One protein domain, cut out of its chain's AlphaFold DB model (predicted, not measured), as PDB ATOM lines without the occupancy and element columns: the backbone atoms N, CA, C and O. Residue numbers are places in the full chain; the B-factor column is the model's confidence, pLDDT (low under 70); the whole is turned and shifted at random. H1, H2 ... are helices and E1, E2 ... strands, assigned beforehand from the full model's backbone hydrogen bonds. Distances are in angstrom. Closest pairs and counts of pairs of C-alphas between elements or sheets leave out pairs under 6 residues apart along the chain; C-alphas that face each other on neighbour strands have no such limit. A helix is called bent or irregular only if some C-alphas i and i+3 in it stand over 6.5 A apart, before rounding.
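What this domain is: This is residues 111 to 153 and 163 to 192 of the 358 residues of the protein "Ribosome biogenesis regulatory protein" of Ceraceosorus bombacis (UniProt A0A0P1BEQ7). Picture an open clamp: a small body, made of the two-strand hairpin E1 E2, the short helix H1 and the first part of the long helix H2, from which two arms stick out on the same side. One arm is the rest of H2, residues 173 to 190, with residues 191 and 192; the other is the tail of residues 111 to 120, and the space between the two arms is empty. The printed part has 73 residues with two named strands and two named helices, in the order E1, E2, H1, H2; the sheet, order E1 - E2, is antiparallel, and the class is mostly helix. The whole is only just loose, close to extended, with a radius of gyration of the C-alphas of 16.9 A, and its elongated outline spans 49 by 31 by 23 A.

Where its parts are: Find C-alpha 124 at (-30.714, 45.712, -28.255); there E1, residues 124 to 127, begins and runs 9.3 A. E2, residues 132 to 135, covers 9.7 A. H1 takes residues 142 to 148, 9.9 A from first to last C-alpha, and is irregular: C-alphas 143 and 146 are 7.5 A apart. Now go to C-alpha 164 at (-45.114, 31.012, -44.376); from there H2, residues 164 to 190, runs 38.9 A to C-alpha 190 at (-21.091, 14.843, -18.332).

How they stand to each other: Look first at E1 and E2, a hairpin with a tight link, antiparallel at 136 degrees between their directions. C-alphas 124 and 135 face each other at 4.3 A, and N 125 and O 134 are within hydrogen-bond range at 2.8 A, as are N 134 and O 125 at 2.9 A. A short link leads from E2 to H1, and their closest C-alphas are those of Pro 135 and Lys 142, 6.3 A apart. Next, see that H2 touches H1 with residues 164 to 169 alone; the closest C-alphas are those of Glu 147 and Ala 165, 4.7 A apart. H1 and H2 run opposite ways at a steep tilt of 43 degrees. H2 is apart from E1 and E2. In H2 every O i to N i+4 pair is within hydrogen-bond range; in H1 1 of 3 is, beside 2 of 4 O i to N i+3 pairs.

The domain as a whole: The C-alphas farthest apart are those of Lys 131 and Gly 192, at 50.4 A. Residues 154 to 162 are not printed, and C-alphas 153 and 163 are 11.0 A apart across this cut, between H1 and H2. Of the links that are printed whole, none is long. The mean pLDDT of the printed part is 87.6; look for values under 70 at residues 117 and 192.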
ATOM      1  N   LYS A 111     -12.263  25.441 -28.743       91.94
ATOM      2  CA  LYS A 111     -10.881  25.350 -28.258       91.94
ATOM      3  C   LYS A 111      -9.928  24.841 -29.338       91.94
ATOM      4  O   LYS A 111      -8.877  25.429 -29.551       91.94
ATOM      5  N   ARG A 112     -10.307  23.786 -30.071       94.12
ATOM      6  CA  ARG A 112      -9.489  23.238 -31.171       94.12
ATOM      7  C   ARG A 112      -9.360  24.200 -32.353       94.12
ATOM      8  O   ARG A 112      -8.366  24.151 -33.069       94.12
ATOM      9  N   LYS A 113     -10.384  25.014 -32.604       94.75
ATOM     10  CA  LYS A 113     -10.417  25.966 -33.718       94.75
ATOM     11  C   LYS A 113      -9.938  27.367 -33.345       94.75
ATOM     12  O   LYS A 113      -9.907  28.209 -34.232       94.75
ATOM     13  N   GLY A 114      -9.577  27.610 -32.083       90.69
ATOM     14  CA  GLY A 114      -9.225  28.948 -31.609       90.69
ATOM     15  C   GLY A 114     -10.377  29.943 -31.767       90.69
ATOM     16  O   GLY A 114     -10.147  31.108 -32.055       90.69
ATOM     17  N   ILE A 115     -11.626  29.477 -31.659       89.94
ATOM     18  CA  ILE A 115     -12.790  30.363 -31.692       89.94
ATOM     19  C   ILE A 115     -12.950  30.935 -30.290       89.94
ATOM     20  O   ILE A 115     -13.262  30.192 -29.356       89.94
ATOM     21  N   ASP A 116     -12.777  32.247 -30.160       84.00
ATOM     22  CA  ASP A 116     -12.947  32.942 -28.890       84.00
ATOM     23  C   ASP A 116     -14.372  32.766 -28.362       84.00
ATOM     24  O   ASP A 116     -15.366  33.253 -28.918       84.00
ATOM     25  N   GLY A 117     -14.474  32.028 -27.260       67.94
ATOM     26  CA  GLY A 117     -15.714  31.844 -26.531       67.94
ATOM     27  C   GLY A 117     -16.060  33.123 -25.782       67.94
ATOM     28  O   GLY A 117     -15.500  33.373 -24.722       67.94
ATOM     29  N   ASN A 118     -17.043  33.857 -26.306       70.69
ATOM     30  CA  ASN A 118     -17.715  35.025 -25.714       70.69
ATOM     31  C   ASN A 118     -17.174  36.401 -26.118       70.69
ATOM     32  O   ASN A 118     -16.458  37.061 -25.373       70.69
ATOM     33  N   LYS A 119     -17.735  36.931 -27.207       78.88
ATOM     34  CA  LYS A 119     -18.034  38.365 -27.288       78.88
ATOM     35  C   LYS A 119     -19.445  38.561 -26.739       78.88
ATOM     36  O   LYS A 119     -20.393  37.984 -27.280       78.88
ATOM     37  N   LYS A 120     -19.593  39.302 -25.633       81.56
ATOM     38  CA  LYS A 120     -20.920  39.686 -25.131       81.56
ATOM     39  C   LYS A 120     -21.586  40.509 -26.231       81.56
ATOM     40  O   LYS A 120     -21.068  41.547 -26.616       81.56
ATOM     41  N   ARG A 121     -22.675  39.986 -26.792       86.56
ATOM     42  CA  ARG A 121     -23.475  40.699 -27.789       86.56
ATOM     43  C   ARG A 121     -24.515  41.530 -27.062       86.56
ATOM     44  O   ARG A 121     -25.131  41.023 -26.121       86.56
ATOM     45  N   ASP A 122     -24.737  42.743 -27.542       88.69
ATOM     46  CA  ASP A 122     -25.747  43.620 -26.970       88.69
ATOM     47  C   ASP A 122     -27.150  43.038 -27.129       88.69
ATOM     48  O   ASP A 122     -27.475  42.303 -28.072       88.69
ATOM     49  N   LYS A 123     -27.981  43.328 -26.126       90.25
ATOM     50  CA  LYS A 123     -29.363  42.850 -26.071       90.25
ATOM     51  C   LYS A 123     -30.244  43.598 -27.073       90.25
ATOM     52  O   LYS A 123     -31.180  42.990 -27.585       90.25
ATOM     53  N   LEU A 124     -29.963  44.875 -27.326       92.75
ATOM     54  CA  LEU A 124     -30.714  45.712 -28.255       92.75
ATOM     55  C   LEU A 124     -29.990  45.755 -29.602       92.75
ATOM     56  O   LEU A 124     -28.763  45.750 -29.664       92.75
ATOM     57  N   VAL A 125     -30.770  45.751 -30.673       91.44
ATOM     58  CA  VAL A 125     -30.309  45.843 -32.054       91.44
ATOM     59  C   VAL A 125     -31.131  46.936 -32.715       91.44
ATOM     60  O   VAL A 125     -32.352  46.958 -32.574       91.44
ATOM     61  N   TRP A 126     -30.454  47.844 -33.407       91.50
ATOM     62  CA  TRP A 126     -31.112  48.890 -34.171       91.50
ATOM     63  C   TRP A 126     -31.960  48.275 -35.294       91.50
ATOM     64  O   TRP A 126     -31.533  47.339 -35.985       91.50
ATOM     65  N   ASP A 127     -33.196  48.744 -35.411       88.56
ATOM     66  CA  ASP A 127     -34.126  48.358 -36.462       88.56
ATOM     67  C   ASP A 127     -34.312  49.533 -37.425       88.56
ATOM     68  O   ASP A 127     -34.905  50.543 -37.053       88.56
ATOM     69  N   ASP A 128     -33.766  49.426 -38.640       90.50
ATOM     70  CA  ASP A 128     -33.736  50.526 -39.613       90.50
ATOM     71  C   ASP A 128     -35.135  50.920 -40.112       90.50
ATOM     72  O   ASP A 128     -35.371  52.089 -40.414       90.50
ATOM     73  N   GLU A 129     -36.082  49.976 -40.138       85.62
ATOM     74  CA  GLU A 129     -37.468  50.222 -40.560       85.62
ATOM     75  C   GLU A 129     -38.236  51.053 -39.528       85.62
ATOM     76  O   GLU A 129     -38.945  51.999 -39.871       85.62
ATOM     77  N   ARG A 130     -38.074  50.710 -38.246       82.25
ATOM     78  CA  ARG A 130     -38.751  51.384 -37.128       82.25
ATOM     79  C   ARG A 130     -37.961  52.566 -36.572       82.25
ATOM     80  O   ARG A 130     -38.527  53.362 -35.836       82.25
ATOM     81  N   LYS A 131     -36.674  52.686 -36.922       89.75
ATOM     82  CA  LYS A 131     -35.710  53.646 -36.352       89.75
ATOM     83  C   LYS A 131     -35.695  53.610 -34.819       89.75
ATOM     84  O   LYS A 131     -35.619  54.642 -34.156       89.75
ATOM     85  N   GLU A 132     -35.777  52.405 -34.259       92.31
ATOM     86  CA  GLU A 132     -35.830  52.162 -32.818       92.31
ATOM     87  C   GLU A 132     -34.888  51.022 -32.408       92.31
ATOM     88  O   GLU A 132     -34.578  50.107 -33.175       92.31
ATOM     89  N   TRP A 133     -34.438  51.054 -31.153       90.31
ATOM     90  CA  TRP A 133     -33.657  49.970 -30.566       90.31
ATOM     91  C   TRP A 133     -34.573  48.833 -30.110       90.31
ATOM     92  O   TRP A 133     -35.176  48.884 -29.037       90.31
ATOM     93  N   VAL A 134     -34.631  47.762 -30.897       91.12
ATOM     94  CA  VAL A 134     -35.483  46.598 -30.630       91.12
ATOM     95  C   VAL A 134     -34.667  45.497 -29.940       91.12
ATOM     96  O   VAL A 134     -33.514  45.239 -30.300       91.12
ATOM     97  N   PRO A 135     -35.208  44.797 -28.927       93.62
ATOM     98  CA  PRO A 135     -34.510  43.667 -28.330       93.62
ATOM     99  C   PRO A 135     -34.279  42.551 -29.361       93.62
ATOM    100  O   PRO A 135     -35.177  42.131 -30.082       93.62
ATOM    101  N   ARG A 136     -33.074  41.978 -29.388       91.00
ATOM    102  CA  ARG A 136     -32.708  40.872 -30.294       91.00
ATOM    103  C   ARG A 136     -33.555  39.611 -30.080       91.00
ATOM    104  O   ARG A 136     -33.688  38.781 -30.975       91.00
ATOM    105  N   TRP A 137     -34.061  39.431 -28.863       88.88
ATOM    106  CA  TRP A 137     -34.934  38.337 -28.440       88.88
ATOM    107  C   TRP A 137     -35.790  38.795 -27.248       88.88
ATOM    108  O   TRP A 137     -35.353  39.634 -26.462       88.88
ATOM    109  N   GLY A 138     -36.988  38.224 -27.083       88.31
ATOM    110  CA  GLY A 138     -37.888  38.528 -25.961       88.31
ATOM    111  C   GLY A 138     -39.214  39.149 -26.404       88.31
ATOM    112  O   GLY A 138     -39.779  38.746 -27.423       88.31
ATOM    113  N   PHE A 139     -39.740  40.084 -25.606       86.38
ATOM    114  CA  PHE A 139     -40.961  40.826 -25.932       86.38
ATOM    115  C   PHE A 139     -40.721  41.732 -27.144       86.38
ATOM    116  O   PHE A 139     -39.739  42.470 -27.141       86.38
ATOM    117  N   LYS A 140     -41.585  41.637 -28.169       85.06
ATOM    118  CA  LYS A 140     -41.429  42.320 -29.470       85.06
ATOM    119  C   LYS A 140     -40.012  42.190 -30.055       85.06
ATOM    120  O   LYS A 140     -39.444  43.150 -30.553       85.06
ATOM    121  N   GLY A 141     -39.398  41.018 -29.888       85.50
ATOM    122  CA  GLY A 141     -38.015  40.809 -30.298       85.50
ATOM    123  C   GLY A 141     -37.862  40.626 -31.805       85.50
ATOM    124  O   GLY A 141     -38.680  39.945 -32.421       85.50
ATOM    125  N   LYS A 142     -36.741  41.112 -32.354       86.88
ATOM    126  CA  LYS A 142     -36.394  41.036 -33.790       86.88
ATOM    127  C   LYS A 142     -36.414  39.607 -34.366       86.88
ATOM    128  O   LYS A 142     -36.505  39.361 -35.559       86.88
ATOM    129  N   ASN A 143     -36.325  38.597 -33.501       85.19
ATOM    130  CA  ASN A 143     -36.366  37.187 -33.879       85.19
ATOM    131  C   ASN A 143     -37.745  36.680 -34.344       85.19
ATOM    132  O   ASN A 143     -37.821  35.528 -34.774       85.19
ATOM    133  N   LYS A 144     -38.810  37.473 -34.186       85.31
ATOM    134  CA  LYS A 144     -40.177  37.131 -34.601       85.31
ATOM    135  C   LYS A 144     -40.686  37.954 -35.780       85.31
ATOM    136  O   LYS A 144     -41.788  37.677 -36.227       85.31
ATOM    137  N   ASP A 145     -39.901  38.886 -36.319       84.31
ATOM    138  CA  ASP A 145     -40.380  39.768 -37.391       84.31
ATOM    139  C   ASP A 145     -40.878  38.973 -38.608       84.31
ATOM    140  O   ASP A 145     -41.960  39.248 -39.104       84.31
ATOM    141  N   ALA A 146     -40.195  37.886 -38.992       82.94
ATOM    142  CA  ALA A 146     -40.650  36.994 -40.068       82.94
ATOM    143  C   ALA A 146     -41.965  36.238 -39.766       82.94
ATOM    144  O   ALA A 146     -42.609  35.739 -40.683       82.94
ATOM    145  N   GLU A 147     -42.364  36.105 -38.496       84.06
ATOM    146  CA  GLU A 147     -43.637  35.481 -38.086       84.06
ATOM    147  C   GLU A 147     -44.773  36.500 -37.934       84.06
ATOM    148  O   GLU A 147     -45.939  36.115 -38.032       84.06
ATOM    149  N   ASP A 148     -44.426  37.751 -37.628       84.44
ATOM    150  CA  ASP A 148     -45.352  38.855 -37.351       84.44
ATOM    151  C   ASP A 148     -45.535  39.772 -38.581       84.44
ATOM    152  O   ASP A 148     -46.351  40.694 -38.551       84.44
ATOM    153  N   GLN A 149     -44.789  39.521 -39.664       84.50
ATOM    154  CA  GLN A 149     -44.929  40.215 -40.938       84.50
ATOM    155  C   GLN A 149     -46.344  40.003 -41.493       84.50
ATOM    156  O   GLN A 149     -46.835  38.880 -41.586       84.50
ATOM    157  N   TRP A 150     -47.004  41.107 -41.834       81.50
ATOM    158  CA  TRP A 150     -48.398  41.132 -42.285       81.50
ATOM    159  C   TRP A 150     -48.579  40.646 -43.730       81.50
ATOM    160  O   TRP A 150     -49.694  40.306 -44.119       81.50
ATOM    161  N   ILE A 151     -47.496  40.604 -44.513       83.00
ATOM    162  CA  ILE A 151     -47.473  40.125 -45.895       83.00
ATOM    163  C   ILE A 151     -46.176  39.354 -46.166       83.00
ATOM    164  O   ILE A 151     -45.091  39.817 -45.812       83.00
ATOM    165  N   HIS A 152     -46.283  38.193 -46.808       81.88
ATOM    166  CA  HIS A 152     -45.145  37.374 -47.231       81.88
ATOM    167  C   HIS A 152     -45.166  37.219 -48.747       81.88
ATOM    168  O   HIS A 152     -46.204  36.902 -49.326       81.88
ATOM    169  N   GLU A 153     -44.016  37.406 -49.384       83.00
ATOM    170  CA  GLU A 153     -43.858  37.131 -50.811       83.00
ATOM    171  C   GLU A 153     -43.835  35.613 -51.030       83.00
ATOM    172  O   GLU A 153     -42.936  34.916 -50.552       83.00
ATOM    173  N   ASP A 163     -48.727  28.345 -45.534       82.94
ATOM    174  CA  ASP A 163     -48.667  29.465 -44.587       82.94
ATOM    175  C   ASP A 163     -47.212  29.721 -44.121       82.94
ATOM    176  O   ASP A 163     -46.702  29.003 -43.248       82.94
ATOM    177  N   PRO A 164     -46.527  30.746 -44.662       83.25
ATOM    178  CA  PRO A 164     -45.114  31.012 -44.376       83.25
ATOM    179  C   PRO A 164     -44.854  31.380 -42.906       83.25
ATOM    180  O   PRO A 164     -43.806  31.036 -42.349       83.25
ATOM    181  N   ALA A 165     -45.822  31.995 -42.217       84.06
ATOM    182  CA  ALA A 165     -45.695  32.306 -40.796       84.06
ATOM    183  C   ALA A 165     -45.737  31.031 -39.933       84.06
ATOM    184  O   ALA A 165     -45.035  30.926 -38.916       84.06
ATOM    185  N   LYS A 166     -46.537  30.024 -40.319       86.06
ATOM    186  CA  LYS A 166     -46.533  28.706 -39.655       86.06
ATOM    187  C   LYS A 166     -45.221  27.961 -39.876       86.06
ATOM    188  O   LYS A 166     -44.723  27.357 -38.920       86.06
ATOM    189  N   GLU A 167     -44.642  28.029 -41.069       86.62
ATOM    190  CA  GLU A 167     -43.349  27.402 -41.353       86.62
ATOM    191  C   GLU A 167     -42.210  28.030 -40.549       86.62
ATOM    192  O   GLU A 167     -41.479  27.310 -39.865       86.62
ATOM    193  N   ALA A 168     -42.124  29.364 -40.504       86.56
ATOM    194  CA  ALA A 168     -41.135  30.078 -39.692       86.56
ATOM    195  C   ALA A 168     -41.232  29.693 -38.198       86.56
ATOM    196  O   ALA A 168     -40.227  29.394 -37.534       86.56
ATOM    197  N   ARG A 169     -42.462  29.583 -37.672       87.94
ATOM    198  CA  ARG A 169     -42.728  29.093 -36.306       87.94
ATOM    199  C   ARG A 169     -42.275  27.649 -36.106       87.94
ATOM    200  O   ARG A 169     -41.717  27.325 -35.049       87.94
ATOM    201  N   ALA A 170     -42.558  26.769 -37.066       90.38
ATOM    202  CA  ALA A 170     -42.179  25.362 -37.017       90.38
ATOM    203  C   ALA A 170     -40.654  25.201 -37.049       90.38
ATOM    204  O   ALA A 170     -40.098  24.478 -36.219       90.38
ATOM    205  N   GLU A 171     -39.969  25.949 -37.912       91.12
ATOM    206  CA  GLU A 171     -38.516  25.930 -38.033       91.12
ATOM    207  C   GLU A 171     -37.844  26.405 -36.737       91.12
ATOM    208  O   GLU A 171     -36.965  25.726 -36.194       91.12
ATOM    209  N   ARG A 172     -38.315  27.509 -36.141       89.69
ATOM    210  CA  ARG A 172     -37.822  27.979 -34.836       89.69
ATOM    211  C   ARG A 172     -38.015  26.930 -33.740       89.69
ATOM    212  O   ARG A 172     -37.102  26.705 -32.935       89.69
ATOM    213  N   LYS A 173     -39.185  26.284 -33.678       91.94
ATOM    214  CA  LYS A 173     -39.447  25.192 -32.723       91.94
ATOM    215  C   LYS A 173     -38.510  24.007 -32.971       91.94
ATOM    216  O   LYS A 173     -37.947  23.487 -32.009       91.94
ATOM    217  N   ALA A 174     -38.269  23.629 -34.225       94.62
ATOM    218  CA  ALA A 174     -37.338  22.562 -34.589       94.62
ATOM    219  C   ALA A 174     -35.890  22.890 -34.181       94.62
ATOM    220  O   ALA A 174     -35.206  22.044 -33.597       94.62
ATOM    221  N   ARG A 175     -35.431  24.135 -34.384       93.81
ATOM    222  CA  ARG A 175     -34.114  24.600 -33.910       93.81
ATOM    223  C   ARG A 175     -34.004  24.524 -32.385       93.81
ATOM    224  O   ARG A 175     -32.984  24.051 -31.877       93.81
ATOM    225  N   LYS A 176     -35.053  24.927 -31.654       93.06
ATOM    226  CA  LYS A 176     -35.109  24.811 -30.188       93.06
ATOM    227  C   LYS A 176     -35.017  23.350 -29.740       93.06
ATOM    228  O   LYS A 176     -34.131  23.020 -28.961       93.06
ATOM    229  N   LEU A 177     -35.842  22.469 -30.309       95.00
ATOM    230  CA  LEU A 177     -35.831  21.033 -30.008       95.00
ATOM    231  C   LEU A 177     -34.472  20.385 -30.311       95.00
ATOM    232  O   LEU A 177     -33.987  19.562 -29.539       95.00
ATOM    233  N   SER A 178     -33.818  20.781 -31.407       95.50
ATOM    234  CA  SER A 178     -32.469  20.318 -31.751       95.50
ATOM    235  C   SER A 178     -31.424  20.778 -30.730       95.50
ATOM    236  O   SER A 178     -30.533  20.006 -30.367       95.50
ATOM    237  N   ASN A 179     -31.531  22.014 -30.231       95.38
ATOM    238  CA  ASN A 179     -30.660  22.524 -29.173       95.38
ATOM    239  C   ASN A 179     -30.885  21.771 -27.852       95.38
ATOM    240  O   ASN A 179     -29.931  21.245 -27.280       95.38
ATOM    241  N   ASP A 180     -32.141  21.606 -27.439       94.75
ATOM    242  CA  ASP A 180     -32.512  20.871 -26.226       94.75
ATOM    243  C   ASP A 180     -32.025  19.411 -26.290       94.75
ATOM    244  O   ASP A 180     -31.454  18.886 -25.330       94.75
ATOM    245  N   ALA A 181     -32.137  18.766 -27.457       94.31
ATOM    246  CA  ALA A 181     -31.617  17.421 -27.687       94.31
ATOM    247  C   ALA A 181     -30.080  17.349 -27.610       94.31
ATOM    248  O   ALA A 181     -29.530  16.370 -27.096       94.31
ATOM    249  N   LYS A 182     -29.358  18.364 -28.108       93.25
ATOM    250  CA  LYS A 182     -27.890  18.457 -27.977       93.25
ATOM    251  C   LYS A 182     -27.482  18.692 -26.523       93.25
ATOM    252  O   LYS A 182     -26.556  18.035 -26.048       93.25
ATOM    253  N   HIS A 183     -28.195  19.560 -25.812       91.94
ATOM    254  CA  HIS A 183     -27.985  19.826 -24.393       91.94
ATOM    255  C   HIS A 183     -28.181  18.556 -23.553       91.94
ATOM    256  O   HIS A 183     -27.291  18.182 -22.793       91.94
ATOM    257  N   ALA A 184     -29.269  17.814 -23.780       91.75
ATOM    258  CA  ALA A 184     -29.521  16.538 -23.109       91.75
ATOM    259  C   ALA A 184     -28.411  15.499 -23.366       91.75
ATOM    260  O   ALA A 184     -27.995  14.797 -22.445       91.75
ATOM    261  N   LYS A 185     -27.879  15.419 -24.597       91.31
ATOM    262  CA  LYS A 185     -26.747  14.532 -24.934       91.31
ATOM    263  C   LYS A 185     -25.444  14.945 -24.241       91.31
ATOM    264  O   LYS A 185     -24.680  14.074 -23.829       91.31
ATOM    265  N   ASN A 186     -25.185  16.246 -24.114       91.31
ATOM    266  CA  ASN A 186     -24.010  16.755 -23.406       91.31
ATOM    267  C   ASN A 186     -24.112  16.484 -21.900       91.31
ATOM    268  O   ASN A 186     -23.144  16.008 -21.315       91.31
ATOM    269  N   LEU A 187     -25.290  16.690 -21.298       89.38
ATOM    270  CA  LEU A 187     -25.540  16.344 -19.897       89.38
ATOM    271  C   LEU A 187     -25.351  14.846 -19.635       89.38
ATOM    272  O   LEU A 187     -24.661  14.489 -18.690       89.38
ATOM    273  N   ALA A 188     -25.885  13.975 -20.499       88.81
ATOM    274  CA  ALA A 188     -25.698  12.526 -20.372       88.81
ATOM    275  C   ALA A 188     -24.218  12.103 -20.455       88.81
ATOM    276  O   ALA A 188     -23.792  11.191 -19.751       88.81
ATOM    277  N   ARG A 189     -23.410  12.785 -21.283       85.25
ATOM    278  CA  ARG A 189     -21.948  12.594 -21.310       85.25
ATOM    279  C   ARG A 189     -21.270  13.089 -20.037       85.25
ATOM    280  O   ARG A 189     -20.376  12.412 -19.545       85.25
ATOM    281  N   ALA A 190     -21.682  14.245 -19.524       85.25
ATOM    282  CA  ALA A 190     -21.091  14.843 -18.332       85.25
ATOM    283  C   ALA A 190     -21.369  14.018 -17.065       85.25
ATOM    284  O   ALA A 190     -20.505  13.923 -16.202       85.25
ATOM    285  N   THR A 191     -22.542  13.386 -16.964       80.38
ATOM    286  CA  THR A 191     -22.913  12.544 -15.816       80.38
ATOM    287  C   THR A 191     -22.385  11.111 -15.899       80.38
ATOM    288  O   THR A 191     -22.661  10.315 -15.007       80.38
ATOM    289  N   GLY A 192     -21.655  10.744 -16.961       68.62
ATOM    290  CA  GLY A 192     -21.146   9.381 -17.138       68.62
ATOM    291  C   GLY A 192     -22.234   8.331 -17.405       68.62
ATOM    292  O   GLY A 192     -21.928   7.142 -17.473       68.62
TER     293      GLY A 192